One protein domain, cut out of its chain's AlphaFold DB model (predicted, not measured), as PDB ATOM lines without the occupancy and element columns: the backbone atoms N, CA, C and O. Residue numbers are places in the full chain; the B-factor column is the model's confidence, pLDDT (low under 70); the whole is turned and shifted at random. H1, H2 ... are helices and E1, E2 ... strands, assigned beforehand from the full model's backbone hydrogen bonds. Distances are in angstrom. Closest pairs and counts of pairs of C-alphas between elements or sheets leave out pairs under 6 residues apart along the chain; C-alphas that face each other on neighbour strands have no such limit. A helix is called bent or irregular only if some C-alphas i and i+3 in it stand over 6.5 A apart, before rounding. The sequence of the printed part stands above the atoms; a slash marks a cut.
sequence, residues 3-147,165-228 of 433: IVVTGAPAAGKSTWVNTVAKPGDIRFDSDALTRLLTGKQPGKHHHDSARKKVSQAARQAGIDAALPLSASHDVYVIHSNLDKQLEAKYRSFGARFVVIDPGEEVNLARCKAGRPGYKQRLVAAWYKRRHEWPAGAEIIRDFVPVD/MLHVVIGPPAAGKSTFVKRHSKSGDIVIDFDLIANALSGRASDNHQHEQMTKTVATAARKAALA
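AT A GLANCE: This is residues 3 to 147 and 165 to 228 of the 433 residues of a protein of Corynebacterium stationis (UniProt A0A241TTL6). A twisted parallel sheet of five strands has H1 over one face and the long helix H3 over the other. H2, H3, H8 and H9 cluster at its E2 edge, with the small group E6, H7 and E7 beyond them; the hairpin of H5 and H6 lies past the end of E4. The printed part has 209 residues, with nine named helices and seven named strands in the order E1 H1 E2 H2 H3 E3 H4 E4 H5 H6 E5 E6 H7 E7 H8 H9; the sheet order is E2 E3 E1 E4 E5 and the class is mixed. It is compact, with a radius of gyration of the C-alphas of 17.8 A and spans of 53 by 41 by 31 A.

IN THESE COORDINATES: E1, residues 3 to 6, begins at C-alpha 3 (168.627, 199.611, 150.823). H1 is 13 to 20, E2 26 to 28 and H2 30 to 38. H3, 49 to 71, measures 34.7 A and has a kink of 30 degrees near residue 65; it is only just irregular, C-alphas 65 and 68 being 6.7 A apart. E3 is 75 to 78, H4 84 to 91, E4 96 to 100, H5 104 to 114, H6 121 to 128 and E5 138 to 140. E6 is 166 to 170, H7 177 to 184, E7 190 to 193 and H8 194 to 202. H9, 213 to 228, measures 22.7 A and ends at C-alpha 228 (161.917, 175.253, 138.729).

HOW THE PARTS SIT: N 76 and O 26 of E2 and E3 are 2.7 A apart, N 5 and O 77 of E1 and E3 2.8 A, N 4 and O 96 of E1 and E4 2.8 A, and N 99 and O 138 of E4 and E5 2.8 A, each within hydrogen-bond range. H1 and H3 are on opposite faces, three layers in all, at heights over the sheet of 8.2 A and 7.9 A. H4 only grazes the sheet with residues 87 to 91. E2, H2 H3, E3 and E4, H5 H6, E5 are strand-helix-strand units, parallel neighbours joined through helices; E1, H1, E2 and E3, H4, E4 are split ones, with another strand between; the four crossovers are right-handed. H3 touches H9 at a shallow tilt of 27 degrees, opposite ways, closest at the C-alphas of Ala 58 and Ala 222, 4.1 A. H8 touches H9, closest at C-alphas 198 and 219, 5.2 A, and H2, at C-alphas 32 and 200, 6.7 A. The closest C-alphas of H2 and E7 are Leu 37 and Val 191, 5.1 A; those of E6 and H7 are Val 169 and Lys 177, 6.6 A. E6 and E7 are apart and pair with no named strand. H5 and H6 form a helical hairpin, closest at C-alphas 108 and 123, 6.8 A. Every O i to N i+4 pair is within hydrogen-bond range in the helices but H3, with 16 of 19.

THE WHOLE: The C-alphas farthest apart, His 131 and Ala 175, are 54.5 A apart. Residues 148 to 164 are not printed, and C-alphas 147 and 165 are 39.1 A apart across the cut. Of the links printed whole, none is long. The model's mean pLDDT over the printed part is 83.7; residues 30 to 31, 37 to 49, 114 to 118 and 144 to 147 are under 70.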
ATOM      1  N   ILE A   3     169.635 198.545 150.805       96.50
ATOM      2  CA  ILE A   3     168.627 199.611 150.823       96.50
ATOM      3  C   ILE A   3     167.253 199.009 150.528       96.50
ATOM      4  O   ILE A   3     166.986 198.524 149.427       96.50
ATOM      5  N   VAL A   4     166.352 199.054 151.507       96.19
ATOM      6  CA  VAL A   4     164.978 198.560 151.371       96.19
ATOM      7  C   VAL A   4     164.043 199.738 151.153       96.19
ATOM      8  O   VAL A   4     163.871 200.581 152.033       96.19
ATOM      9  N   VAL A   5     163.416 199.780 149.980       94.50
ATOM     10  CA  VAL A   5     162.533 200.870 149.560       94.50
ATOM     11  C   VAL A   5     161.081 200.420 149.648       94.50
ATOM     12  O   VAL A   5     160.663 199.464 148.988       94.50
ATOM     13  N   THR A   6     160.285 201.133 150.438       93.06
ATOM     14  CA  THR A   6     158.843 200.911 150.582       93.06
ATOM     15  C   THR A   6     158.053 202.197 150.328       93.06
ATOM     16  O   THR A   6     158.621 203.266 150.124       93.06
ATOM     17  N   GLY A   7     156.732 202.091 150.227       89.62
ATOM     18  CA  GLY A   7     155.876 203.192 149.782       89.62
ATOM     19  C   GLY A   7     154.573 202.701 149.163       89.62
ATOM     20  O   GLY A   7     154.518 201.594 148.605       89.62
ATOM     21  N   ALA A   8     153.544 203.547 149.186       87.88
ATOM     22  CA  ALA A   8     152.259 203.260 148.556       87.88
ATOM     23  C   ALA A   8     152.409 202.908 147.058       87.88
ATOM     24  O   ALA A   8     153.402 203.269 146.403       87.88
ATOM     25  N   PRO A   9     151.438 202.195 146.458       82.69
ATOM     26  CA  PRO A   9     151.313 202.142 145.003       82.69
ATOM     27  C   PRO A   9     151.361 203.557 144.399       82.69
ATOM     28  O   PRO A   9     150.824 204.484 144.989       82.69
ATOM     29  N   ALA A  10     152.029 203.715 143.251       78.69
ATOM     30  CA  ALA A  10     152.264 205.004 142.575       78.69
ATOM     31  C   ALA A  10     153.137 206.051 143.311       78.69
ATOM     32  O   ALA A  10     153.383 207.118 142.751       78.69
ATOM     33  N   ALA A  11     153.739 205.716 144.461       86.12
ATOM     34  CA  ALA A  11     154.654 206.623 145.175       86.12
ATOM     35  C   ALA A  11     155.924 207.010 144.401       86.12
ATOM     36  O   ALA A  11     156.586 207.972 144.765       86.12
ATOM     37  N   GLY A  12     156.262 206.296 143.321       85.00
ATOM     38  CA  GLY A  12     157.477 206.550 142.538       85.00
ATOM     39  C   GLY A  12     158.697 205.747 142.998       85.00
ATOM     40  O   GLY A  12     159.813 206.098 142.647       85.00
ATOM     41  N   LYS A  13     158.503 204.651 143.748       88.69
ATOM     42  CA  LYS A  13     159.587 203.792 144.272       88.69
ATOM     43  C   LYS A  13     160.591 203.350 143.205       88.69
ATOM     44  O   LYS A  13     161.786 203.554 143.380       88.69
ATOM     45  N   SER A  14     160.108 202.759 142.108       84.94
ATOM     46  CA  SER A  14     160.973 202.291 141.018       84.94
ATOM     47  C   SER A  14     161.717 203.451 140.360       84.94
ATOM     48  O   SER A  14     162.911 203.340 140.110       84.94
ATOM     49  N   THR A  15     161.047 204.588 140.153       86.06
ATOM     50  CA  THR A  15     161.672 205.794 139.594       86.06
ATOM     51  C   THR A  15     162.756 206.349 140.517       86.06
ATOM     52  O   THR A  15     163.838 206.685 140.046       86.06
ATOM     53  N   TRP A  16     162.514 206.382 141.831       89.50
ATOM     54  CA  TRP A  16     163.505 206.823 142.812       89.50
ATOM     55  C   TRP A  16     164.738 205.917 142.800       89.50
ATOM     56  O   TRP A  16     165.846 206.415 142.630       89.50
ATOM     57  N   VAL A  17     164.550 204.590 142.863       89.12
ATOM     58  CA  VAL A  17     165.661 203.626 142.761       89.12
ATOM     59  C   VAL A  17     166.433 203.818 141.458       89.12
ATOM     60  O   VAL A  17     167.654 203.865 141.488       89.12
ATOM     61  N   ASN A  18     165.748 203.992 140.327       84.44
ATOM     62  CA  ASN A  18     166.405 204.227 139.039       84.44
ATOM     63  C   ASN A  18     167.189 205.545 138.977       84.44
ATOM     64  O   ASN A  18     168.114 205.641 138.178       84.44
ATOM     65  N   THR A  19     166.833 206.529 139.803       86.06
ATOM     66  CA  THR A  19     167.522 207.826 139.872       86.06
ATOM     67  C   THR A  19     168.770 207.753 140.750       86.06
ATOM     68  O   THR A  19     169.780 208.371 140.430       86.06
ATOM     69  N   VAL A  20     168.712 207.013 141.863       89.12
ATOM     70  CA  VAL A  20     169.804 206.984 142.853       89.12
ATOM     71  C   VAL A  20     170.781 205.825 142.662       89.12
ATOM     72  O   VAL A  20     171.933 205.939 143.072       89.12
ATOM     73  N   ALA A  21     170.335 204.713 142.072       87.50
ATOM     74  CA  ALA A  21     171.164 203.531 141.875       87.50
ATOM     75  C   ALA A  21     172.078 203.699 140.657       87.50
ATOM     76  O   ALA A  21     171.639 204.043 139.553       87.50
ATOM     77  N   LYS A  22     173.351 203.371 140.836       87.56
ATOM     78  CA  LYS A  22     174.376 203.413 139.793       87.56
ATOM     79  C   LYS A  22     174.283 202.171 138.902       87.56
ATOM     80  O   LYS A  22     173.787 201.124 139.336       87.56
ATOM     81  N   PRO A  23     174.712 202.247 137.630       77.81
ATOM     82  CA  PRO A  23     174.839 201.057 136.794       77.81
ATOM     83  C   PRO A  23     175.748 200.019 137.466       77.81
ATOM     84  O   PRO A  23     176.858 200.357 137.863       77.81
ATOM     85  N   GLY A  24     175.281 198.773 137.581       77.31
ATOM     86  CA  GLY A  24     175.993 197.705 138.304       77.31
ATOM     87  C   GLY A  24     175.423 197.408 139.694       77.31
ATOM     88  O   GLY A  24     175.466 196.253 140.118       77.31
ATOM     89  N   ASP A  25     174.780 198.384 140.347       88.38
ATOM     90  CA  ASP A  25     174.056 198.146 141.602       88.38
ATOM     91  C   ASP A  25     172.941 197.118 141.388       88.38
ATOM     92  O   ASP A  25     172.237 197.143 140.369       88.38
ATOM     93  N   ILE A  26     172.745 196.231 142.365       90.81
ATOM     94  CA  ILE A  26     171.761 195.147 142.271       90.81
ATOM     95  C   ILE A  26     170.392 195.675 142.698       90.81
ATOM     96  O   ILE A  26     170.244 196.233 143.780       90.81
ATOM     97  N   ARG A  27     169.361 195.470 141.878       91.06
ATOM     98  CA  ARG A  27     168.022 196.044 142.054       91.06
ATOM     99  C   ARG A  27     166.955 194.964 141.944       91.06
ATOM    100  O   ARG A  27     166.888 194.233 140.960       91.06
ATOM    101  N   PHE A  28     166.058 194.912 142.921       88.56
ATOM    102  CA  PHE A  28     164.893 194.032 142.904       88.56
ATOM    103  C   PHE A  28     163.603 194.835 142.828       88.56
ATOM    104  O   PHE A  28     163.033 195.225 143.851       88.56
ATOM    105  N   ASP A  29     163.115 195.015 141.602       81.00
ATOM    106  CA  ASP A  29     161.770 195.509 141.313       81.00
ATOM    107  C   ASP A  29     160.856 194.335 140.921       81.00
ATOM    108  O   ASP A  29     161.125 193.589 139.975       81.00
ATOM    109  N   SER A  30     159.757 194.176 141.662       67.94
ATOM    110  CA  SER A  30     158.752 193.144 141.399       67.94
ATOM    111  C   SER A  30     158.105 193.303 140.023       67.94
ATOM    112  O   SER A  30     157.805 192.299 139.377       67.94
ATOM    113  N   ASP A  31     157.883 194.536 139.565       69.50
ATOM    114  CA  ASP A  31     157.202 194.779 138.295       69.50
ATOM    115  C   ASP A  31     158.168 194.545 137.119       69.50
ATOM    116  O   ASP A  31     157.767 193.977 136.105       69.50
ATOM    117  N   ALA A  32     159.454 194.889 137.266       71.62
ATOM    118  CA  ALA A  32     160.460 194.701 136.216       71.62
ATOM    119  C   ALA A  32     160.752 193.222 135.924       71.62
ATOM    120  O   ALA A  32     160.691 192.812 134.767       71.62
ATOM    121  N   LEU A  33     160.998 192.409 136.959       71.75
ATOM    122  CA  LEU A  33     161.223 190.968 136.790       71.75
ATOM    123  C   LEU A  33     159.982 190.262 136.237       71.75
ATOM    124  O   LEU A  33     160.106 189.377 135.392       71.75
ATOM    125  N   THR A  34     158.785 190.681 136.659       70.00
ATOM    126  CA  THR A  34     157.539 190.125 136.119       70.00
ATOM    127  C   THR A  34     157.414 190.431 134.632       70.00
ATOM    128  O   THR A  34     157.268 189.495 133.855       70.00
ATOM    129  N   ARG A  35     157.554 191.701 134.219       71.50
ATOM    130  CA  ARG A  35     157.494 192.095 132.798       71.50
ATOM    131  C   ARG A  35     158.475 191.314 131.935       71.50
ATOM    132  O   ARG A  35     158.144 190.930 130.819       71.50
ATOM    133  N   LEU A  36     159.671 191.088 132.466       75.56
ATOM    134  CA  LEU A  36     160.749 190.402 131.773       75.56
ATOM    135  C   LEU A  36     160.451 188.924 131.540       75.56
ATOM    136  O   LEU A  36     160.578 188.441 130.421       75.56
ATOM    137  N   LEU A  37     160.021 188.222 132.588       69.06
ATOM    138  CA  LEU A  37     159.727 186.790 132.520       69.06
ATOM    139  C   LEU A  37     158.452 186.490 131.718       69.06
ATOM    140  O   LEU A  37     158.278 185.371 131.243       69.06
ATOM    141  N   THR A  38     157.551 187.470 131.576       64.00
ATOM    142  CA  THR A  38     156.255 187.301 130.897       64.00
ATOM    143  C   THR A  38     156.147 188.018 129.550       64.00
ATOM    144  O   THR A  38     155.079 187.986 128.946       64.00
ATOM    145  N   GLY A  39     157.197 188.714 129.097       56.59
ATOM    146  CA  GLY A  39     157.256 189.379 127.788       56.59
ATOM    147  C   GLY A  39     156.281 190.549 127.555       56.59
ATOM    148  O   GLY A  39     156.221 191.048 126.434       56.59
ATOM    149  N   LYS A  40     155.517 191.001 128.565       52.69
ATOM    150  CA  LYS A  40     154.507 192.081 128.456       52.69
ATOM    151  C   LYS A  40     154.351 192.896 129.748       52.69
ATOM    152  O   LYS A  40     154.636 192.404 130.841       52.69
ATOM    153  N   GLN A  41     153.850 194.132 129.617       39.88
ATOM    154  CA  GLN A  41     153.337 194.949 130.729       39.88
ATOM    155  C   GLN A  41     152.180 194.215 131.437       39.88
ATOM    156  O   GLN A  41     151.376 193.558 130.770       39.88
ATOM    157  N   PRO A  42     152.050 194.299 132.774       38.94
ATOM    158  CA  PRO A  42     150.919 193.707 133.478       38.94
ATOM    159  C   PRO A  42     149.620 194.453 133.125       38.94
ATOM    160  O   PRO A  42     149.277 195.453 133.748       38.94
ATOM    161  N   GLY A  43     148.877 193.949 132.135       38.91
ATOM    162  CA  GLY A  43     147.515 194.398 131.826       38.91
ATOM    163  C   GLY A  43     146.543 194.251 133.010       38.91
ATOM    164  O   GLY A  43     146.781 193.507 133.968       38.91
ATOM    165  N   LYS A  44     145.426 194.977 132.970       37.47
ATOM    166  CA  LYS A  44     144.409 194.969 134.028       37.47
ATOM    167  C   LYS A  44     143.707 193.613 134.125       37.47
ATOM    168  O   LYS A  44     142.970 193.239 133.231       37.47
ATOM    169  N   HIS A  45     143.867 192.995 135.297       38.81
ATOM    170  CA  HIS A  45     143.053 191.914 135.865       38.81
ATOM    171  C   HIS A  45     143.083 190.555 135.121       38.81
ATOM    172  O   HIS A  45     143.051 190.471 133.909       38.81
ATOM    173  N   HIS A  46     143.192 189.473 135.906       37.44
ATOM    174  CA  HIS A  46     143.300 188.059 135.492       37.44
ATOM    175  C   HIS A  46     144.630 187.502 134.935       37.44
ATOM    176  O   HIS A  46     144.644 186.409 134.383       37.44
ATOM    177  N   HIS A  47     145.786 188.120 135.224       45.69
ATOM    178  CA  HIS A  47     147.089 187.448 135.019       45.69
ATOM    179  C   HIS A  47     147.276 186.241 135.950       45.69
ATOM    180  O   HIS A  47     147.661 186.393 137.117       45.69
ATOM    181  N   ASP A  48     146.907 185.080 135.414       61.06
ATOM    182  CA  ASP A  48     147.525 183.758 135.506       61.06
ATOM    183  C   ASP A  48     148.435 183.524 136.728       61.06
ATOM    184  O   ASP A  48     149.576 183.994 136.818       61.06
ATOM    185  N   SER A  49     147.908 182.791 137.715       65.38
ATOM    186  CA  SER A  49     148.565 182.557 139.009       65.38
ATOM    187  C   SER A  49     149.964 181.936 138.886       65.38
ATOM    188  O   SER A  49     150.795 182.134 139.776       65.38
ATOM    189  N   ALA A  50     150.237 181.218 137.791       74.69
ATOM    190  CA  ALA A  50     151.521 180.589 137.525       74.69
ATOM    191  C   ALA A  50     152.632 181.627 137.343       74.69
ATOM    192  O   ALA A  50     153.625 181.598 138.070       74.69
ATOM    193  N   ARG A  51     152.433 182.610 136.461       76.81
ATOM    194  CA  ARG A  51     153.451 183.624 136.137       76.81
ATOM    195  C   ARG A  51     153.848 184.463 137.343       76.81
ATOM    196  O   ARG A  51     155.029 184.710 137.578       76.81
ATOM    197  N   LYS A  52     152.865 184.844 138.165       77.56
ATOM    198  CA  LYS A  52     153.121 185.562 139.422       77.56
ATOM    199  C   LYS A  52     153.960 184.728 140.380       77.56
ATOM    200  O   LYS A  52     154.920 185.248 140.936       77.56
ATOM    201  N   LYS A  53     153.635 183.442 140.539       84.88
ATOM    202  CA  LYS A  53     154.401 182.527 141.395       84.88
ATOM    203  C   LYS A  53     155.828 182.332 140.876       84.88
ATOM    204  O   LYS A  53     156.751 182.292 141.682       84.88
ATOM    205  N   VAL A  54     156.018 182.261 139.558       86.75
ATOM    206  CA  VAL A  54     157.341 182.163 138.921       86.75
ATOM    207  C   VAL A  54     158.175 183.416 139.170       86.75
ATOM    208  O   VAL A  54     159.297 183.311 139.659       86.75
ATOM    209  N   SER A  55     157.609 184.599 138.924       85.06
ATOM    210  CA  SER A  55     158.277 185.877 139.203       85.06
ATOM    211  C   SER A  55     158.613 186.042 140.691       85.06
ATOM    212  O   SER A  55     159.728 186.428 141.041       85.06
ATOM    213  N   GLN A  56     157.694 185.667 141.587       86.50
ATOM    214  CA  GLN A  56     157.928 185.675 143.033       86.50
ATOM    215  C   GLN A  56     159.084 184.754 143.437       86.50
ATOM    216  O   GLN A  56     159.942 185.175 144.210       86.50
ATOM    217  N   ALA A  57     159.138 183.532 142.897       90.06
ATOM    218  CA  ALA A  57     160.223 182.592 143.168       90.06
ATOM    219  C   ALA A  57     161.574 183.117 142.659       90.06
ATOM    220  O   ALA A  57     162.555 183.103 143.399       90.06
ATOM    221  N   ALA A  58     161.608 183.642 141.429       90.56
ATOM    222  CA  ALA A  58     162.801 184.244 140.839       90.56
ATOM    223  C   ALA A  58     163.317 185.419 141.682       90.56
ATOM    224  O   ALA A  58     164.497 185.482 142.021       90.56
ATOM    225  N   ARG A  59     162.411 186.325 142.073       90.31
ATOM    226  CA  ARG A  59     162.726 187.480 142.913       90.31
ATOM    227  C   ARG A  59     163.239 187.055 144.284       90.31
ATOM    228  O   ARG A  59     164.225 187.619 144.742       90.31
ATOM    229  N   GLN A  60     162.588 186.094 144.937       91.31
ATOM    230  CA  GLN A  60     162.991 185.642 146.266       91.31
ATOM    231  C   GLN A  60     164.393 185.026 146.238       91.31
ATOM    232  O   GLN A  60     165.258 185.465 146.988       91.31
ATOM    233  N   ALA A  61     164.647 184.100 145.309       93.31
ATOM    234  CA  ALA A  61     165.959 183.474 145.161       93.31
ATOM    235  C   ALA A  61     167.053 184.482 144.782       93.31
ATOM    236  O   ALA A  61     168.176 184.393 145.274       93.31
ATOM    237  N   GLY A  62     166.723 185.460 143.934       91.94
ATOM    238  CA  GLY A  62     167.630 186.554 143.618       91.94
ATOM    239  C   GLY A  62     167.964 187.397 144.852       91.94
ATOM    240  O   GLY A  62     169.140 187.625 145.121       91.94
ATOM    241  N   ILE A  63     166.961 187.812 145.636       92.69
ATOM    242  CA  ILE A  63     167.181 188.569 146.880       92.69
ATOM    243  C   ILE A  63     168.069 187.767 147.826       92.69
ATOM    244  O   ILE A  63     169.059 188.300 148.311       92.69
ATOM    245  N   ASP A  64     167.763 186.490 148.052       94.25
ATOM    246  CA  ASP A  64     168.536 185.645 148.963       94.25
ATOM    247  C   ASP A  64     170.001 185.499 148.520       94.25
ATOM    248  O   ASP A  64     170.897 185.551 149.359       94.25
ATOM    249  N   ALA A  65     170.262 185.418 147.211       93.56
ATOM    250  CA  ALA A  65     171.620 185.425 146.665       93.56
ATOM    251  C   ALA A  65     172.318 186.795 146.772       93.56
ATOM    252  O   ALA A  65     173.545 186.854 146.827       93.56
ATOM    253  N   ALA A  66     171.561 187.894 146.793       93.50
ATOM    254  CA  ALA A  66     172.097 189.250 146.873       93.50
ATOM    255  C   ALA A  66     172.352 189.733 148.307       93.50
ATOM    256  O   ALA A  66     173.222 190.574 148.516       93.50
ATOM    257  N   LEU A  67     171.631 189.209 149.305       94.62
ATOM    258  CA  LEU A  67     171.772 189.638 150.701       94.62
ATOM    259  C   LEU A  67     173.218 189.530 151.225       94.62
ATOM    260  O   LEU A  67     173.700 190.527 151.765       94.62
ATOM    261  N   PRO A  68     173.968 188.429 151.013       93.50
ATOM    262  CA  PRO A  68     175.373 188.358 151.430       93.50
ATOM    263  C   PRO A  68     176.277 189.383 150.730       93.50
ATOM    264  O   PRO A  68     177.277 189.817 151.292       93.50
ATOM    265  N   LEU A  69     175.923 189.798 149.509       92.00
ATOM    266  CA  LEU A  69     176.696 190.761 148.718       92.00
ATOM    267  C   LEU A  69     176.529 192.197 149.224       92.00
ATOM    268  O   LEU A  69     177.364 193.050 148.926       92.00
ATOM    269  N   SER A  70     175.493 192.465 150.023       93.00
ATOM    270  CA  SER A  70     175.212 193.801 150.561       93.00
ATOM    271  C   SER A  70     176.302 194.349 151.491       93.00
ATOM    272  O   SER A  70     176.368 195.565 151.700       93.00
ATOM    273  N   ALA A  71     177.182 193.475 151.993       89.69
ATOM    274  CA  ALA A  71     178.364 193.833 152.771       89.69
ATOM    275  C   ALA A  71     179.425 194.588 151.949       89.69
ATOM    276  O   ALA A  71     180.192 195.363 152.510       89.69
ATOM    277  N   SER A  72     179.471 194.377 150.630       89.25
ATOM    278  CA  SER A  72     180.481 194.966 149.737       89.25
ATOM    279  C   SER A  72     179.899 195.737 148.552       89.25
ATOM    280  O   SER A  72     180.626 196.486 147.911       89.25
ATOM    281  N   HIS A  73     178.603 195.588 148.272       89.75
ATOM    282  CA  HIS A  73     177.937 196.189 147.116       89.75
ATOM    283  C   HIS A  73     176.581 196.762 147.495       89.75
ATOM    284  O   HIS A  73     175.969 196.341 148.481       89.75
ATOM    285  N   ASP A  74     176.100 197.716 146.707       93.56
ATOM    286  CA  ASP A  74     174.788 198.306 146.917       93.56
ATOM    287  C   ASP A  74     173.685 197.426 146.321       93.56
ATOM    288  O   ASP A  74     173.719 197.010 145.160       93.56
ATOM    289  N   VAL A  75     172.715 197.090 147.175       94.56
ATOM    290  CA  VAL A  75     171.584 196.218 146.859       94.56
ATOM    291  C   VAL A  75     170.299 196.950 147.215       94.56
ATOM    292  O   VAL A  75     170.023 197.204 148.384       94.56
ATOM    293  N   TYR A  76     169.485 197.250 146.214       95.25
ATOM    294  CA  TYR A  76     168.195 197.913 146.343       95.25
ATOM    295  C   TYR A  76     167.066 196.888 146.261       95.25
ATOM    296  O   TYR A  76     166.917 196.184 145.262       95.25
ATOM    297  N   VAL A  77     166.219 196.822 147.284       93.75
ATOM    298  CA  VAL A  77     165.047 195.940 147.309       93.75
ATOM    299  C   VAL A  77     163.782 196.774 147.434       93.75
ATOM    300  O   VAL A  77     163.530 197.377 148.475       93.75
ATOM    301  N   ILE A  78     162.939 196.770 146.399       90.69
ATOM    302  CA  ILE A  78     161.618 197.399 146.468       90.69
ATOM    303  C   ILE A  78     160.642 196.403 147.093       90.69
ATOM    304  O   ILE A  78     160.355 195.354 146.510       90.69
ATOM    305  N   HIS A  79     160.110 196.728 148.273       88.00
ATOM    306  CA  HIS A  79     159.158 195.889 149.001       88.00
ATOM    307  C   HIS A  79     157.955 196.716 149.484       88.00
ATOM    308  O   HIS A  79     157.996 197.387 150.511       88.00
ATOM    309  N   SER A  80     156.850 196.675 148.729       77.12
ATOM    310  CA  SER A  80     155.647 197.488 149.003       77.12
ATOM    311  C   SER A  80     154.848 197.047 150.239       77.12
ATOM    312  O   SER A  80     154.092 197.845 150.783       77.12
ATOM    313  N   ASN A  81     154.983 195.789 150.667       77.69
ATOM    314  CA  ASN A  81     154.346 195.260 151.873       77.69
ATOM    315  C   ASN A  81     155.406 194.564 152.727       77.69
ATOM    316  O   ASN A  81     155.664 193.378 152.545       77.69
ATOM    317  N   LEU A  82     156.070 195.335 153.582       84.88
ATOM    318  CA  LEU A  82     157.094 194.834 154.487       84.88
ATOM    319  C   LEU A  82     156.428 194.413 155.801       84.88
ATOM    320  O   LEU A  82     155.940 195.268 156.534       84.88
ATOM    321  N   ASP A  83     156.382 193.112 156.079       87.31
ATOM    322  CA  ASP A  83     155.969 192.614 157.393       87.31
ATOM    323  C   ASP A  83     157.136 192.634 158.398       87.31
ATOM    324  O   ASP A  83     158.293 192.881 158.043       87.31
ATOM    325  N   LYS A  84     156.835 192.369 159.675       87.81
ATOM    326  CA  LYS A  84     157.825 192.430 160.762       87.81
ATOM    327  C   LYS A  84     158.913 191.360 160.665       87.81
ATOM    328  O   LYS A  84     160.042 191.626 161.067       87.81
ATOM    329  N   GLN A  85     158.605 190.182 160.125       90.44
ATOM    330  CA  GLN A  85     159.601 189.121 159.957       90.44
ATOM    331  C   GLN A  85     160.610 189.507 158.880       90.44
ATOM    332  O   GLN A  85     161.821 189.365 159.056       90.44
ATOM    333  N   LEU A  86     160.115 190.051 157.774       89.88
ATOM    334  CA  LEU A  86     160.938 190.492 156.670       89.88
ATOM    335  C   LEU A  86     161.736 191.754 157.019       89.88
ATOM    336  O   LEU A  86     162.904 191.861 156.646       89.88
ATOM    337  N   GLU A  87     161.140 192.677 157.777       93.12
ATOM    338  CA  GLU A  87     161.849 193.816 158.363       93.12
ATOM    339  C   GLU A  87     163.023 193.334 159.228       93.12
ATOM    340  O   GLU A  87     164.152 193.777 159.017       93.12
ATOM    341  N   ALA A  88     162.789 192.385 160.142       93.88
ATOM    342  CA  ALA A  88     163.832 191.813 160.994       93.88
ATOM    343  C   ALA A  88     164.935 191.121 160.178       93.88
ATOM    344  O   ALA A  88     166.119 191.347 160.433       93.88
ATOM    345  N   LYS A  89     164.558 190.351 159.147       94.50
ATOM    346  CA  LYS A  89     165.509 189.734 158.215       94.50
ATOM    347  C   LYS A  89     166.384 190.787 157.543       94.50
ATOM    348  O   LYS A  89     167.594 190.653 157.547       94.50
ATOM    349  N   TYR A  90     165.822 191.849 156.973       95.62
ATOM    350  CA  TYR A  90     166.649 192.868 156.321       95.62
ATOM    351  C   TYR A  90     167.511 193.653 157.319       95.62
ATOM    352  O   TYR A  90     168.662 193.968 157.014       95.62
ATOM    353  N   ARG A  91     167.015 193.899 158.538       95.25
ATOM    354  CA  ARG A  91     167.811 194.508 159.615       95.25
ATOM    355  C   ARG A  91     169.033 193.670 159.985       95.25
ATOM    356  O   ARG A  91     170.084 194.257 160.221       95.25
ATOM    357  N   SER A  92     168.947 192.337 159.959       95.38
ATOM    358  CA  SER A  92     170.111 191.477 160.231       95.38
ATOM    359  C   SER A  92     171.225 191.597 159.181       95.38
ATOM    360  O   SER A  92     172.347 191.184 159.447       95.38
ATOM    361  N   PHE A  93     170.938 192.179 158.011       95.56
ATOM    362  CA  PHE A  93     171.918 192.518 156.969       95.56
ATOM    363  C   PHE A  93     172.287 194.014 156.961       95.56
ATOM    364  O   PHE A  93     172.840 194.510 155.984       95.56
ATOM    365  N   GLY A  94     171.962 194.760 158.024       94.19
ATOM    366  CA  GLY A  94     172.281 196.187 158.126       94.19
ATOM    367  C   GLY A  94     171.480 197.071 157.166       94.19
ATOM    368  O   GLY A  94     171.993 198.083 156.693       94.19
ATOM    369  N   ALA A  95     170.239 196.690 156.840       96.38
ATOM    370  CA  ALA A  95     169.412 197.445 155.902       96.38
ATOM    371  C   ALA A  95     169.140 198.889 156.348       96.38
ATOM    372  O   ALA A  95     168.620 199.132 157.441       96.38
ATOM    373  N   ARG A  96     169.356 199.830 155.425       96.19
ATOM    374  CA  ARG A  96     168.752 201.166 155.454       96.19
ATOM    375  C   ARG A  96     167.337 201.081 154.886       96.19
ATOM    376  O   ARG A  96     167.145 200.566 153.786       96.19
ATOM    377  N   PHE A  97     166.354 201.611 155.610       96.94
ATOM    378  CA  PHE A  97     164.964 201.665 155.153       96.94
ATOM    379  C   PHE A  97     164.625 203.054 154.627       96.94
ATOM    380  O   PHE A  97     164.885 204.053 155.296       96.94
ATOM    381  N   VAL A  98     164.009 203.095 153.448       96.06
ATOM    382  CA  VAL A  98     163.558 204.322 152.788       96.06
ATOM    383  C   VAL A  98     162.071 204.193 152.477       96.06
ATOM    384  O   VAL A  98     161.641 203.232 151.834       96.06
ATOM    385  N   VAL A  99     161.276 205.161 152.923       95.12
ATOM    386  CA  VAL A  99     159.857 205.286 152.589       95.12
ATOM    387  C   VAL A  99     159.695 206.426 151.594       95.12
ATOM    388  O   VAL A  99     159.996 207.576 151.905       95.12
ATOM    389  N   ILE A 100     159.177 206.117 150.408       93.19
ATOM    390  CA  ILE A 100     158.775 207.137 149.437       93.19
ATOM    391  C   ILE A 100     157.329 207.541 149.743       93.19
ATOM    392  O   ILE A 100     156.409 206.735 149.569       93.19
ATOM    393  N   ASP A 101     157.139 208.774 150.216       92.81
ATOM    394  CA  ASP A 101     155.856 209.319 150.674       92.81
ATOM    395  C   ASP A 101     155.601 210.725 150.096       92.81
ATOM    396  O   ASP A 101     155.815 211.718 150.788       92.81
ATOM    397  N   PRO A 102     155.092 210.839 148.856       88.62
ATOM    398  CA  PRO A 102     154.686 212.124 148.281       88.62
ATOM    399  C   PRO A 102     153.369 212.672 148.871       88.62
ATOM    400  O   PRO A 102     152.870 213.690 148.403       88.62
ATOM    401  N   GLY A 103     152.768 211.989 149.854       89.88
ATOM    402  CA  GLY A 103     151.442 212.296 150.390       89.88
ATOM    403  C   GLY A 103     150.305 211.498 149.739       89.88
ATOM    404  O   GLY A 103     150.376 211.078 148.579       89.88
ATOM    405  N   GLU A 104     149.238 211.267 150.514       90.38
ATOM    406  CA  GLU A 104     148.095 210.437 150.105       90.38
ATOM    407  C   GLU A 104     147.356 211.022 148.901       90.38
ATOM    408  O   GLU A 104     147.104 210.305 147.933       90.38
ATOM    409  N   GLU A 105     147.084 212.326 148.917       88.75
ATOM    410  CA  GLU A 105     146.397 213.023 147.826       88.75
ATOM    411  C   GLU A 105     147.181 212.936 146.511       88.75
ATOM    412  O   GLU A 105     146.626 212.559 145.476       88.75
ATOM    413  N   VAL A 106     148.494 213.186 146.561       87.88
ATOM    414  CA  VAL A 106     149.383 213.090 145.394       87.88
ATOM    415  C   VAL A 106     149.417 211.657 144.859       87.88
ATOM    416  O   VAL A 106     149.324 211.443 143.651       87.88
ATOM    417  N   ASN A 107     149.499 210.654 145.738       86.56
ATOM    418  CA  ASN A 107     149.476 209.249 145.333       86.56
ATOM    419  C   ASN A 107     148.148 208.827 144.705       86.56
ATOM    420  O   ASN A 107     148.147 208.120 143.696       86.56
ATOM    421  N   LEU A 108     147.019 209.263 145.264       85.81
ATOM    422  CA  LEU A 108     145.696 208.999 144.702       85.81
ATOM    423  C   LEU A 108     145.535 209.653 143.325       85.81
ATOM    424  O   LEU A 108     145.054 208.994 142.399       85.81
ATOM    425  N   ALA A 109     146.002 210.895 143.160       84.94
ATOM    426  CA  ALA A 109     146.012 211.591 141.877       84.94
ATOM    427  C   ALA A 109     146.876 210.856 140.837       84.94
ATOM    428  O   ALA A 109     146.394 210.543 139.746       84.94
ATOM    429  N   ARG A 110     148.110 210.470 141.201       83.50
ATOM    430  CA  ARG A 110     149.007 209.671 140.344       83.50
ATOM    431  C   ARG A 110     148.396 208.315 139.981       83.50
ATOM    432  O   ARG A 110     148.468 207.899 138.829       83.50
ATOM    433  N   CYS A 111     147.749 207.632 140.928       77.94
ATOM    434  CA  CYS A 111     147.030 206.386 140.663       77.94
ATOM    435  C   CYS A 111     145.867 206.581 139.685       77.94
ATOM    436  O   CYS A 111     145.674 205.734 138.815       77.94
ATOM    437  N   LYS A 112     145.094 207.666 139.811       78.19
ATOM    438  CA  LYS A 112     143.975 207.969 138.910       78.19
ATOM    439  C   LYS A 112     144.462 208.247 137.485       78.19
ATOM    440  O   LYS A 112     143.857 207.731 136.551       78.19
ATOM    441  N   ALA A 113     145.547 209.008 137.343       76.62
ATOM    442  CA  ALA A 113     146.121 209.373 136.050       76.62
ATOM    443  C   ALA A 113     146.847 208.202 135.362       76.62
ATOM    444  O   ALA A 113     146.548 207.888 134.218       76.62
ATOM    445  N   GLY A 114     147.760 207.520 136.062       68.06
ATOM    446  CA  GLY A 114     148.620 206.485 135.468       68.06
ATOM    447  C   GLY A 114     148.084 205.054 135.579       68.06
ATOM    448  O   GLY A 114     148.625 204.134 134.974       68.06
ATOM    449  N   ARG A 115     147.044 204.799 136.388       68.25
ATOM    450  CA  ARG A 115     146.477 203.444 136.571       68.25
ATOM    451  C   ARG A 115     144.939 203.461 136.676       68.25
ATOM    452  O   ARG A 115     144.395 203.140 137.740       68.25
ATOM    453  N   PRO A 116     144.203 203.772 135.588       58.34
ATOM    454  CA  PRO A 116     142.751 203.956 135.645       58.34
ATOM    455  C   PRO A 116     142.040 202.663 136.085       58.34
ATOM    456  O   PRO A 116     142.209 201.622 135.459       58.34
ATOM    457  N   GLY A 117     141.268 202.689 137.175       61.75
ATOM    458  CA  GLY A 117     140.602 201.497 137.732       61.75
ATOM    459  C   GLY A 117     141.450 200.659 138.703       61.75
ATOM    460  O   GLY A 117     140.977 199.647 139.224       61.75
ATOM    461  N   TYR A 118     142.685 201.077 139.014       65.56
ATOM    462  CA  TYR A 118     143.427 200.506 140.138       65.56
ATOM    463  C   TYR A 118     142.671 200.737 141.449       65.56
ATOM    464  O   TYR A 118     142.045 201.776 141.661       65.56
ATOM    465  N   LYS A 119     142.749 199.759 142.354       71.75
ATOM    466  CA  LYS A 119     142.039 199.769 143.635       71.75
ATOM    467  C   LYS A 119     142.588 200.893 144.527       71.75
ATOM    468  O   LYS A 119     143.460 200.627 145.346       71.75
ATOM    469  N   GLN A 120     142.062 202.115 144.405       78.50
ATOM    470  CA  GLN A 120     142.447 203.298 145.202       78.50
ATOM    471  C   GLN A 120     142.429 203.015 146.711       78.50
ATOM    472  O   GLN A 120     143.295 203.481 147.446       78.50
ATOM    473  N   ARG A 121     141.531 202.122 147.153       82.19
ATOM    474  CA  ARG A 121     141.508 201.580 148.521       82.19
ATOM    475  C   ARG A 121     142.854 201.031 149.015       82.19
ATOM    476  O   ARG A 121     143.074 201.015 150.215       82.19
ATOM    477  N   LEU A 122     143.741 200.557 148.133       83.50
ATOM    478  CA  LEU A 122     145.069 200.051 148.501       83.50
ATOM    479  C   LEU A 122     146.032 201.178 148.882       83.50
ATOM    480  O   LEU A 122     146.867 200.973 149.756       83.50
ATOM    481  N   VAL A 123     145.904 202.350 148.254       85.31
ATOM    482  CA  VAL A 123     146.663 203.550 148.632       85.31
ATOM    483  C   VAL A 123     146.195 204.009 150.009       85.31
ATOM    484  O   VAL A 123     147.000 204.054 150.934       85.31
ATOM    485  N   ALA A 124     144.884 204.199 150.182       86.50
ATOM    486  CA  ALA A 124     144.311 204.606 151.466       86.50
ATOM    487  C   ALA A 124     144.625 203.611 152.599       86.50
ATOM    488  O   ALA A 124     145.020 203.995 153.698       86.50
ATOM    489  N   ALA A 125     144.521 202.302 152.341       87.50
ATOM    490  CA  ALA A 125     144.875 201.274 153.323       87.50
ATOM    491  C   ALA A 125     146.370 201.274 153.686       87.50
ATOM    492  O   ALA A 125     146.725 200.900 154.803       87.50
ATOM    493  N   TRP A 126     147.256 201.670 152.770       89.69
ATOM    494  CA  TRP A 126     148.682 201.801 153.065       89.69
ATOM    495  C   TRP A 126     148.956 203.000 153.987       89.69
ATOM    496  O   TRP A 126     149.693 202.854 154.960       89.69
ATOM    497  N   TYR A 127     148.297 204.140 153.752       90.94
ATOM    498  CA  TYR A 127     148.407 205.334 154.603       90.94
ATOM    499  C   TYR A 127     147.804 205.150 155.998       90.94
ATOM    500  O   TYR A 127     148.394 205.589 156.983       90.94
ATOM    501  N   LYS A 128     146.694 204.412 156.128       91.56
ATOM    502  CA  LYS A 128     146.131 204.044 157.445       91.56
ATOM    503  C   LYS A 128     147.123 203.276 158.325       91.56
ATOM    504  O   LYS A 128     147.099 203.403 159.547       91.56
ATOM    505  N   ARG A 129     148.032 202.519 157.706       89.56
ATOM    506  CA  ARG A 129     149.083 201.740 158.376       89.56
ATOM    507  C   ARG A 129     150.395 202.515 158.528       89.56
ATOM    508  O   ARG A 129     151.452 201.915 158.673       89.56
ATOM    509  N   ARG A 130     150.349 203.854 158.529       89.44
ATOM    510  CA  ARG A 130     151.531 204.711 158.734       89.44
ATOM    511  C   ARG A 130     152.282 204.431 160.032       89.44
ATOM    512  O   ARG A 130     153.504 204.510 160.064       89.44
ATOM    513  N   HIS A 131     151.555 204.057 161.078       89.31
ATOM    514  CA  HIS A 131     152.121 203.657 162.364       89.31
ATOM    515  C   HIS A 131     152.895 202.323 162.306       89.31
ATOM    516  O   HIS A 131     153.688 202.045 163.197       89.31
ATOM    517  N   GLU A 132     152.697 201.509 161.262       89.69
ATOM    518  CA  GLU A 132     153.395 200.232 161.058       89.69
ATOM    519  C   GLU A 132     154.673 200.372 160.215       89.69
ATOM    520  O   GLU A 132     155.394 199.386 160.037       89.69
ATOM    521  N   TRP A 133     154.960 201.563 159.673       91.88
ATOM    522  CA  TRP A 133     156.136 201.787 158.830       91.88
ATOM    523  C   TRP A 133     157.442 201.470 159.579       91.88
ATOM    524  O   TRP A 133     157.483 201.531 160.811       91.88
ATOM    525  N   PRO A 134     158.527 201.121 158.859       91.19
ATOM    526  CA  PRO A 134     159.760 200.687 159.503       91.19
ATOM    527  C   PRO A 134     160.319 201.795 160.398       91.19
ATOM    528  O   PRO A 134     160.482 202.940 159.968       91.19
ATOM    529  N   ALA A 135     160.631 201.457 161.649       88.44
ATOM    530  CA  ALA A 135     161.167 202.426 162.599       88.44
ATOM    531  C   ALA A 135     162.530 202.962 162.125       88.44
ATOM    532  O   ALA A 135     163.374 202.194 161.649       88.44
ATOM    533  N   GLY A 136     162.740 204.275 162.252       89.44
ATOM    534  CA  GLY A 136     163.965 204.945 161.804       89.44
ATOM    535  C   GLY A 136     164.140 204.999 160.284       89.44
ATOM    536  O   GLY A 136     165.244 205.275 159.820       89.44
ATOM    537  N   ALA A 137     163.093 204.710 159.503       93.12
ATOM    538  CA  ALA A 137     163.159 204.861 158.057       93.12
ATOM    539  C   ALA A 137     163.273 206.334 157.654       93.12
ATOM    540  O   ALA A 137     162.595 207.210 158.194       93.12
ATOM    541  N   GLU A 138     164.095 206.583 156.648       95.12
ATOM    542  CA  GLU A 138     164.167 207.872 155.976       95.12
ATOM    543  C   GLU A 138     162.897 208.089 155.148       95.12
ATOM    544  O   GLU A 138     162.511 207.226 154.358       95.12
ATOM    545  N   ILE A 139     162.242 209.237 155.324       94.25
ATOM    546  CA  ILE A 139     161.008 209.571 154.609       94.25
ATOM    547  C   ILE A 139     161.324 210.580 153.503       94.25
ATOM    548  O   ILE A 139     161.622 211.737 153.787       94.25
ATOM    549  N   ILE A 140     161.212 210.156 152.245       92.00
ATOM    550  CA  ILE A 140     161.406 211.013 151.072       92.00
ATOM    551  C   ILE A 140     160.050 211.567 150.635       92.00
ATOM    552  O   ILE A 140     159.198 210.807 150.166       92.00
ATOM    553  N   ARG A 141     159.857 212.884 150.782       87.00
ATOM    554  CA  ARG A 141     158.595 213.574 150.456       87.00
ATOM    555  C   ARG A 141     158.639 214.340 149.138       87.00
ATOM    556  O   ARG A 141     157.701 214.255 148.352       87.00
ATOM    557  N   ASP A 142     159.764 214.985 148.848       77.00
ATOM    558  CA  ASP A 142     159.882 215.951 147.745       77.00
ATOM    559  C   ASP A 142     160.314 215.320 146.408       77.00
ATOM    560  O   ASP A 142     160.888 215.975 145.540       77.00
ATOM    561  N   PHE A 143     160.053 214.022 146.214       74.00
ATOM    562  CA  PHE A 143     160.397 213.334 144.970       74.00
ATOM    563  C   PHE A 143     159.270 213.448 143.931       74.00
ATOM    564  O   PHE A 143     158.197 212.835 144.046       74.00
ATOM    565  N   VAL A 144     159.542 214.211 142.871       65.94
ATOM    566  CA  VAL A 144     158.695 214.306 141.679       65.94
ATOM    567  C   VAL A 144     159.295 213.411 140.587       65.94
ATOM    568  O   VAL A 144     160.338 213.751 140.032       65.94
ATOM    569  N   PRO A 145     158.694 212.246 140.284       59.69
ATOM    570  CA  PRO A 145     159.136 211.418 139.175       59.69
ATOM    571  C   PRO A 145     158.838 212.144 137.860       59.69
ATOM    572  O   PRO A 145     157.685 212.473 137.597       59.69
ATOM    573  N   VAL A 146     159.873 212.383 137.054       50.03
ATOM    574  CA  VAL A 146     159.733 212.835 135.661       50.03
ATOM    575  C   VAL A 146     159.245 211.656 134.812       50.03
ATOM    576  O   VAL A 146     159.627 210.510 135.071       50.03
ATOM    577  N   ASP A 147     158.345 211.936 133.873       42.88
ATOM    578  CA  ASP A 147     157.451 210.980 133.216       42.88
ATOM    579  C   ASP A 147     158.130 209.699 132.699       42.88
ATOM    580  O   ASP A 147     159.077 209.731 131.917       42.88
ATOM    581  N   MET A 165     155.159 172.735 127.921       90.44
ATOM    582  CA  MET A 165     156.358 172.334 127.179       90.44
ATOM    583  C   MET A 165     157.562 173.193 127.587       90.44
ATOM    584  O   MET A 165     157.440 174.409 127.728       90.44
ATOM    585  N   LEU A 166     158.739 172.590 127.735       93.81
ATOM    586  CA  LEU A 166     160.007 173.298 127.900       93.81
ATOM    587  C   LEU A 166     160.748 173.361 126.558       93.81
ATOM    588  O   LEU A 166     161.317 172.375 126.108       93.81
ATOM    589  N   HIS A 167     160.818 174.540 125.952       94.75
ATOM    590  CA  HIS A 167     161.654 174.800 124.784       94.75
ATOM    591  C   HIS A 167     163.011 175.359 125.234       94.75
ATOM    592  O   HIS A 167     163.101 176.483 125.740       94.75
ATOM    593  N   VAL A 168     164.086 174.588 125.058       95.19
ATOM    594  CA  VAL A 168     165.460 175.006 125.372       95.19
ATOM    595  C   VAL A 168     166.146 175.487 124.102       95.19
ATOM    596  O   VAL A 168     166.452 174.701 123.217       95.19
ATOM    597  N   VAL A 169     166.432 176.782 124.017       94.62
ATOM    598  CA  VAL A 169     167.068 177.400 122.852       94.62
ATOM    599  C   VAL A 169     168.567 177.560 123.094       94.62
ATOM    600  O   VAL A 169     168.997 178.352 123.942       94.62
ATOM    601  N   ILE A 170     169.362 176.822 122.321       93.06
ATOM    602  CA  ILE A 170     170.827 176.801 122.373       93.06
ATOM    603  C   ILE A 170     171.422 177.340 121.065       93.06
ATOM    604  O   ILE A 170     170.740 177.448 120.048       93.06
ATOM    605  N   GLY A 171     172.693 177.739 121.086       88.88
ATOM    606  CA  GLY A 171     173.370 178.266 119.898       88.88
ATOM    607  C   GLY A 171     174.431 179.316 120.226       88.88
ATOM    608  O   GLY A 171     174.410 179.901 121.322       88.88
ATOM    609  N   PRO A 172     175.327 179.632 119.279       88.94
ATOM    610  CA  PRO A 172     176.423 180.558 119.513       88.94
ATOM    611  C   PRO A 172     175.914 181.988 119.779       88.94
ATOM    612  O   PRO A 172     174.749 182.322 119.497       88.94
ATOM    613  N   PRO A 173     176.735 182.870 120.379       85.50
ATOM    614  CA  PRO A 173     176.381 184.284 120.509       85.50
ATOM    615  C   PRO A 173     176.032 184.880 119.134       85.50
ATOM    616  O   PRO A 173     176.538 184.435 118.114       85.50
ATOM    617  N   ALA A 174     175.115 185.850 119.096       83.56
ATOM    618  CA  ALA A 174     174.628 186.486 117.859       83.56
ATOM    619  C   ALA A 174     173.946 185.564 116.808       83.56
ATOM    620  O   ALA A 174     173.601 186.016 115.715       83.56
ATOM    621  N   ALA A 175     173.640 184.304 117.141       86.62
ATOM    622  CA  ALA A 175     172.899 183.403 116.246       86.62
ATOM    623  C   ALA A 175     171.450 183.839 115.949       86.62
ATOM    624  O   ALA A 175     170.856 183.395 114.971       86.62
ATOM    625  N   GLY A 176     170.876 184.723 116.776       85.56
ATOM    626  CA  GLY A 176     169.479 185.161 116.664       85.56
ATOM    627  C   GLY A 176     168.513 184.477 117.637       85.56
ATOM    628  O   GLY A 176     167.305 184.575 117.453       85.56
ATOM    629  N   LYS A 177     169.009 183.828 118.700       89.81
ATOM    630  CA  LYS A 177     168.196 183.094 119.696       89.81
ATOM    631  C   LYS A 177     167.044 183.911 120.288       89.81
ATOM    632  O   LYS A 177     165.909 183.455 120.278       89.81
ATOM    633  N   SER A 178     167.305 185.136 120.749       86.31
ATOM    634  CA  SER A 178     166.257 186.000 121.312       86.31
ATOM    635  C   SER A 178     165.209 186.388 120.260       86.31
ATOM    636  O   SER A 178     164.029 186.499 120.575       86.31
ATOM    637  N   THR A 179     165.614 186.528 118.990       86.00
ATOM    638  CA  THR A 179     164.681 186.749 117.869       86.00
ATOM    639  C   THR A 179     163.858 185.499 117.576       86.00
ATOM    640  O   THR A 179     162.658 185.611 117.338       86.00
ATOM    641  N   PHE A 180     164.477 184.317 117.625       86.69
ATOM    642  CA  PHE A 180     163.788 183.039 117.481       86.69
ATOM    643  C   PHE A 180     162.720 182.875 118.566       86.69
ATOM    644  O   PHE A 180     161.551 182.734 118.225       86.69
ATOM    645  N   VAL A 181     163.077 183.021 119.846       88.00
ATOM    646  CA  VAL A 181     162.113 182.939 120.957       88.00
ATOM    647  C   VAL A 181     160.970 183.929 120.764       88.00
ATOM    648  O   VAL A 181     159.820 183.519 120.774       88.00
ATOM    649  N   LYS A 182     161.266 185.206 120.477       85.56
ATOM    650  CA  LYS A 182     160.234 186.240 120.283       85.56
ATOM    651  C   LYS A 182     159.229 185.901 119.171       85.56
ATOM    652  O   LYS A 182     158.084 186.327 119.254       85.56
ATOM    653  N   ARG A 183     159.650 185.182 118.125       86.06
ATOM    654  CA  ARG A 183     158.779 184.780 117.006       86.06
ATOM    655  C   ARG A 183     157.939 183.535 117.298       86.06
ATOM    656  O   ARG A 183     156.903 183.380 116.667       86.06
ATOM    657  N   HIS A 184     158.387 182.664 118.201       85.88
ATOM    658  CA  HIS A 184     157.744 181.368 118.453       85.88
ATOM    659  C   HIS A 184     156.972 181.326 119.779       85.88
ATOM    660  O   HIS A 184     155.993 180.591 119.886       85.88
ATOM    661  N   SER A 185     157.364 182.132 120.769       84.19
ATOM    662  CA  SER A 185     156.651 182.238 122.040       84.19
ATOM    663  C   SER A 185     155.300 182.919 121.862       84.19
ATOM    664  O   SER A 185     155.211 183.971 121.220       84.19
ATOM    665  N   LYS A 186     154.262 182.366 122.484       80.94
ATOM    666  CA  LYS A 186     152.903 182.913 122.455       80.94
ATOM    667  C   LYS A 186     152.622 183.781 123.679       80.94
ATOM    668  O   LYS A 186     153.284 183.689 124.714       80.94
ATOM    669  N   SER A 187     151.584 184.612 123.574       71.31
ATOM    670  CA  SER A 187     151.019 185.324 124.725       71.31
ATOM    671  C   SER A 187     150.473 184.296 125.713       71.31
ATOM    672  O   SER A 187     149.456 183.668 125.450       71.31
ATOM    673  N   GLY A 188     151.174 184.050 126.814       72.12
ATOM    674  CA  GLY A 188     151.005 182.743 127.452       72.12
ATOM    675  C   GLY A 188     152.254 182.311 128.177       72.12
ATOM    676  O   GLY A 188     152.261 182.065 129.384       72.12
ATOM    677  N   ASP A 189     153.313 182.272 127.384       84.88
ATOM    678  CA  ASP A 189     154.501 181.519 127.710       84.88
ATOM    679  C   ASP A 189     155.429 182.310 128.631       84.88
ATOM    680  O   ASP A 189     155.414 183.544 128.696       84.88
ATOM    681  N   ILE A 190     156.263 181.571 129.355       88.00
ATOM    682  CA  ILE A 190     157.279 182.134 130.236       88.00
ATOM    683  C   ILE A 190     158.607 182.141 129.490       88.00
ATOM    684  O   ILE A 190     159.098 181.091 129.085       88.00
ATOM    685  N   VAL A 191     159.220 183.314 129.345       90.50
ATOM    686  CA  VAL A 191     160.540 183.456 128.723       90.50
ATOM    687  C   VAL A 191     161.598 183.595 129.811       90.50
ATOM    688  O   VAL A 191     161.532 184.484 130.659       90.50
ATOM    689  N   ILE A 192     162.594 182.713 129.792       92.00
ATOM    690  CA  ILE A 192     163.701 182.694 130.750       92.00
ATOM    691  C   ILE A 192     165.013 182.902 129.991       92.00
ATOM    692  O   ILE A 192     165.578 181.971 129.420       92.00
ATOM    693  N   ASP A 193     165.522 184.131 130.021       91.06
ATOM    694  CA  ASP A 193     166.813 184.511 129.442       91.06
ATOM    695  C   ASP A 193     167.713 185.104 130.534       91.06
ATOM    696  O   ASP A 193     167.320 186.006 131.276       91.06
ATOM    697  N   PHE A 194     168.927 184.565 130.641       90.50
ATOM    698  CA  PHE A 194     169.916 185.013 131.610       90.50
ATOM    699  C   PHE A 194     170.301 186.481 131.413       90.50
ATOM    700  O   PHE A 194     170.363 187.213 132.400       90.50
ATOM    701  N   ASP A 195     170.540 186.912 130.170       87.56
ATOM    702  CA  ASP A 195     170.994 188.279 129.886       87.56
ATOM    703  C   ASP A 195     169.904 189.289 130.231       87.56
ATOM    704  O   ASP A 195     170.172 190.302 130.874       87.56
ATOM    705  N   LEU A 196     168.653 188.965 129.897       87.25
ATOM    706  CA  LEU A 196     167.500 189.770 130.279       87.25
ATOM    707  C   LEU A 196     167.406 189.901 131.808       87.25
ATOM    708  O   LEU A 196     167.358 191.019 132.324       87.25
ATOM    709  N   ILE A 197     167.445 188.785 132.547       89.38
ATOM    710  CA  ILE A 197     167.398 188.809 134.018       89.38
ATOM    711  C   ILE A 197     168.557 189.646 134.584       89.38
ATOM    712  O   ILE A 197     168.334 190.496 135.442       89.38
ATOM    713  N   ALA A 198     169.783 189.448 134.095       87.94
ATOM    714  CA  ALA A 198     170.967 190.165 134.565       87.94
ATOM    715  C   ALA A 198     170.899 191.680 134.289       87.94
ATOM    716  O   ALA A 198     171.224 192.481 135.170       87.94
ATOM    717  N   ASN A 199     170.418 192.087 133.112       86.00
ATOM    718  CA  ASN A 199     170.237 193.496 132.757       86.00
ATOM    719  C   ASN A 199     169.165 194.167 133.617       86.00
ATOM    720  O   ASN A 199     169.396 195.253 134.148       86.00
ATOM    721  N   ALA A 200     168.034 193.493 133.849       85.50
ATOM    722  CA  ALA A 200     166.997 194.015 134.736       85.50
ATOM    723  C   ALA A 200     167.486 194.176 136.180       85.50
ATOM    724  O   ALA A 200     167.174 195.177 136.821       85.50
ATOM    725  N   LEU A 201     168.273 193.221 136.679       85.88
ATOM    726  CA  LEU A 201     168.834 193.285 138.028       85.88
ATOM    727  C   LEU A 201     169.900 194.374 138.183       85.88
ATOM    728  O   LEU A 201     170.043 194.903 139.274       85.88
ATOM    729  N   SER A 202     170.648 194.711 137.132       84.69
ATOM    730  CA  SER A 202     171.737 195.703 137.189       84.69
ATOM    731  C   SER A 202     171.341 197.098 136.693       84.69
ATOM    732  O   SER A 202     172.166 198.015 136.688       84.69
ATOM    733  N   GLY A 203     170.087 197.267 136.251       79.44
ATOM    734  CA  GLY A 203     169.596 198.502 135.639       79.44
ATOM    735  C   GLY A 203     170.293 198.853 134.322       79.44
ATOM    736  O   GLY A 203     170.385 200.031 133.983       79.44
ATOM    737  N   ARG A 204     170.822 197.854 133.607       79.75
ATOM    738  CA  ARG A 204     171.490 198.026 132.309       79.75
ATOM    739  C   ARG A 204     170.502 197.826 131.156       79.75
ATOM    740  O   ARG A 204     169.455 197.200 131.320       79.75
ATOM    741  N   ALA A 205     170.842 198.368 129.986       75.88
ATOM    742  CA  ALA A 205     170.058 198.194 128.765       75.88
ATOM    743  C   ALA A 205     169.940 196.707 128.380       75.88
ATOM    744  O   ALA A 205     170.818 195.905 128.695       75.88
ATOM    745  N   SER A 206     168.843 196.321 127.726       71.50
ATOM    746  CA  SER A 206     168.525 194.913 127.443       71.50
ATOM    747  C   SER A 206     169.474 194.240 126.445       71.50
ATOM    748  O   SER A 206     169.563 193.014 126.436       71.50
ATOM    749  N   ASP A 207     170.182 195.024 125.638       70.44
ATOM    750  CA  ASP A 207     171.194 194.609 124.663       70.44
ATOM    751  C   ASP A 207     172.607 194.490 125.263       70.44
ATOM    752  O   ASP A 207     173.552 194.100 124.574       70.44
ATOM    753  N   ASN A 208     172.782 194.779 126.555       78.38
ATOM    754  CA  ASN A 208     174.052 194.566 127.229       78.38
ATOM    755  C   ASN A 208     174.310 193.064 127.449       78.38
ATOM    756  O   ASN A 208     173.486 192.335 127.997       78.38
ATOM    757  N   HIS A 209     175.505 192.610 127.072       75.69
ATOM    758  CA  HIS A 209     175.932 191.210 127.202       75.69
ATOM    759  C   HIS A 209     177.192 191.049 128.067       75.69
ATOM    760  O   HIS A 209     177.869 190.021 128.015       75.69
ATOM    761  N   GLN A 210     177.541 192.078 128.842       81.25
ATOM    762  CA  GLN A 210     178.624 192.038 129.818       81.25
ATOM    763  C   GLN A 210     178.057 192.224 131.220       81.25
ATOM    764  O   GLN A 210     177.443 193.245 131.522       81.25
ATOM    765  N   HIS A 211     178.304 191.241 132.082       84.25
ATOM    766  CA  HIS A 211     177.791 191.238 133.448       84.25
ATOM    767  C   HIS A 211     178.921 191.003 134.438       84.25
ATOM    768  O   HIS A 211     179.779 190.135 134.231       84.25
ATOM    769  N   GLU A 212     178.889 191.754 135.529       85.06
ATOM    770  CA  GLU A 212     179.796 191.588 136.658       85.06
ATOM    771  C   GLU A 212     179.534 190.250 137.360       85.06
ATOM    772  O   GLU A 212     178.436 189.687 137.292       85.06
ATOM    773  N   GLN A 213     180.548 189.707 138.039       85.44
ATOM    774  CA  GLN A 213     180.444 188.378 138.648       85.44
ATOM    775  C   GLN A 213     179.308 188.299 139.676       85.44
ATOM    776  O   GLN A 213     178.596 187.298 139.734       85.44
ATOM    777  N   MET A 214     179.083 189.376 140.429       86.06
ATOM    778  CA  MET A 214     177.985 189.480 141.387       86.06
ATOM    779  C   MET A 214     176.610 189.394 140.706       86.06
ATOM    780  O   MET A 214     175.761 188.603 141.119       86.06
ATOM    781  N   THR A 215     176.415 190.123 139.600       88.69
ATOM    782  CA  THR A 215     175.181 190.097 138.807       88.69
ATOM    783  C   THR A 215     174.940 188.699 138.256       88.69
ATOM    784  O   THR A 215     173.813 188.212 138.295       88.69
ATOM    785  N   LYS A 216     176.001 188.009 137.812       89.06
ATOM    786  CA  LYS A 216     175.902 186.628 137.323       89.06
ATOM    787  C   LYS A 216     175.455 185.655 138.409       89.06
ATOM    788  O   LYS A 216     174.594 184.817 138.135       89.06
ATOM    789  N   THR A 217     175.996 185.766 139.622       89.56
ATOM    790  CA  THR A 217     175.591 184.939 140.771       89.56
ATOM    791  C   THR A 217     174.102 185.110 141.064       89.56
ATOM    792  O   THR A 217     173.356 184.130 141.104       89.56
ATOM    793  N   VAL A 218     173.645 186.358 141.179       91.38
ATOM    794  CA  VAL A 218     172.244 186.677 141.481       91.38
ATOM    795  C   VAL A 218     171.306 186.251 140.347       91.38
ATOM    796  O   VAL A 218     170.291 185.594 140.592       91.38
ATOM    797  N   ALA A 219     171.654 186.563 139.096       92.12
ATOM    798  CA  ALA A 219     170.865 186.188 137.926       92.12
ATOM    799  C   ALA A 219     170.765 184.664 137.765       92.12
ATOM    800  O   ALA A 219     169.707 184.152 137.404       92.12
ATOM    801  N   THR A 220     171.826 183.920 138.095       91.31
ATOM    802  CA  THR A 220     171.816 182.448 138.081       91.31
ATOM    803  C   THR A 220     170.810 181.888 139.081       91.31
ATOM    804  O   THR A 220     170.011 181.020 138.719       91.31
ATOM    805  N   ALA A 221     170.807 182.403 140.317       92.56
ATOM    806  CA  ALA A 221     169.869 181.982 141.355       92.56
ATOM    807  C   ALA A 221     168.415 182.281 140.956       92.56
ATOM    808  O   ALA A 221     167.560 181.392 141.004       92.56
ATOM    809  N   ALA A 222     168.156 183.500 140.470       92.38
ATOM    810  CA  ALA A 222     166.840 183.908 139.988       92.38
ATOM    811  C   ALA A 222     166.364 183.035 138.813       92.38
ATOM    812  O   ALA A 222     165.242 182.530 138.837       92.38
ATOM    813  N   ARG A 223     167.231 182.787 137.820       93.56
ATOM    814  CA  ARG A 223     166.945 181.934 136.655       93.56
ATOM    815  C   ARG A 223     166.580 180.508 137.065       93.56
ATOM    816  O   ARG A 223     165.589 179.966 136.580       93.56
ATOM    817  N   LYS A 224     167.358 179.906 137.971       91.88
ATOM    818  CA  LYS A 224     167.119 178.541 138.465       91.88
ATOM    819  C   LYS A 224     165.760 178.434 139.159       91.88
ATOM    820  O   LYS A 224     165.005 177.505 138.877       91.88
ATOM    821  N   ALA A 225     165.436 179.388 140.030       93.00
ATOM    822  CA  ALA A 225     164.159 179.410 140.737       93.00
ATOM    823  C   ALA A 225     162.970 179.672 139.800       93.00
ATOM    824  O   ALA A 225     161.927 179.037 139.956       93.00
ATOM    825  N   ALA A 226     163.138 180.548 138.803       90.88
ATOM    826  CA  ALA A 226     162.129 180.797 137.778       90.88
ATOM    827  C   ALA A 226     161.791 179.511 137.011       90.88
ATOM    828  O   ALA A 226     160.625 179.129 136.934       90.88
ATOM    829  N   LEU A 227     162.815 178.809 136.507       91.44
ATOM    830  CA  LEU A 227     162.640 177.567 135.758       91.44
ATOM    831  C   LEU A 227     161.966 176.497 136.617       91.44
ATOM    832  O   LEU A 227     160.949 175.940 136.214       91.44
ATOM    833  N   ALA A 228     162.486 176.247 137.822       90.56
ATOM    834  CA  ALA A 228     161.917 175.253 138.729       90.56
ATOM    835  C   ALA A 228     160.434 175.531 139.012       90.56
ATOM    836  O   ALA A 228     159.607 174.619 138.969       90.56
TER     837      ALA A 228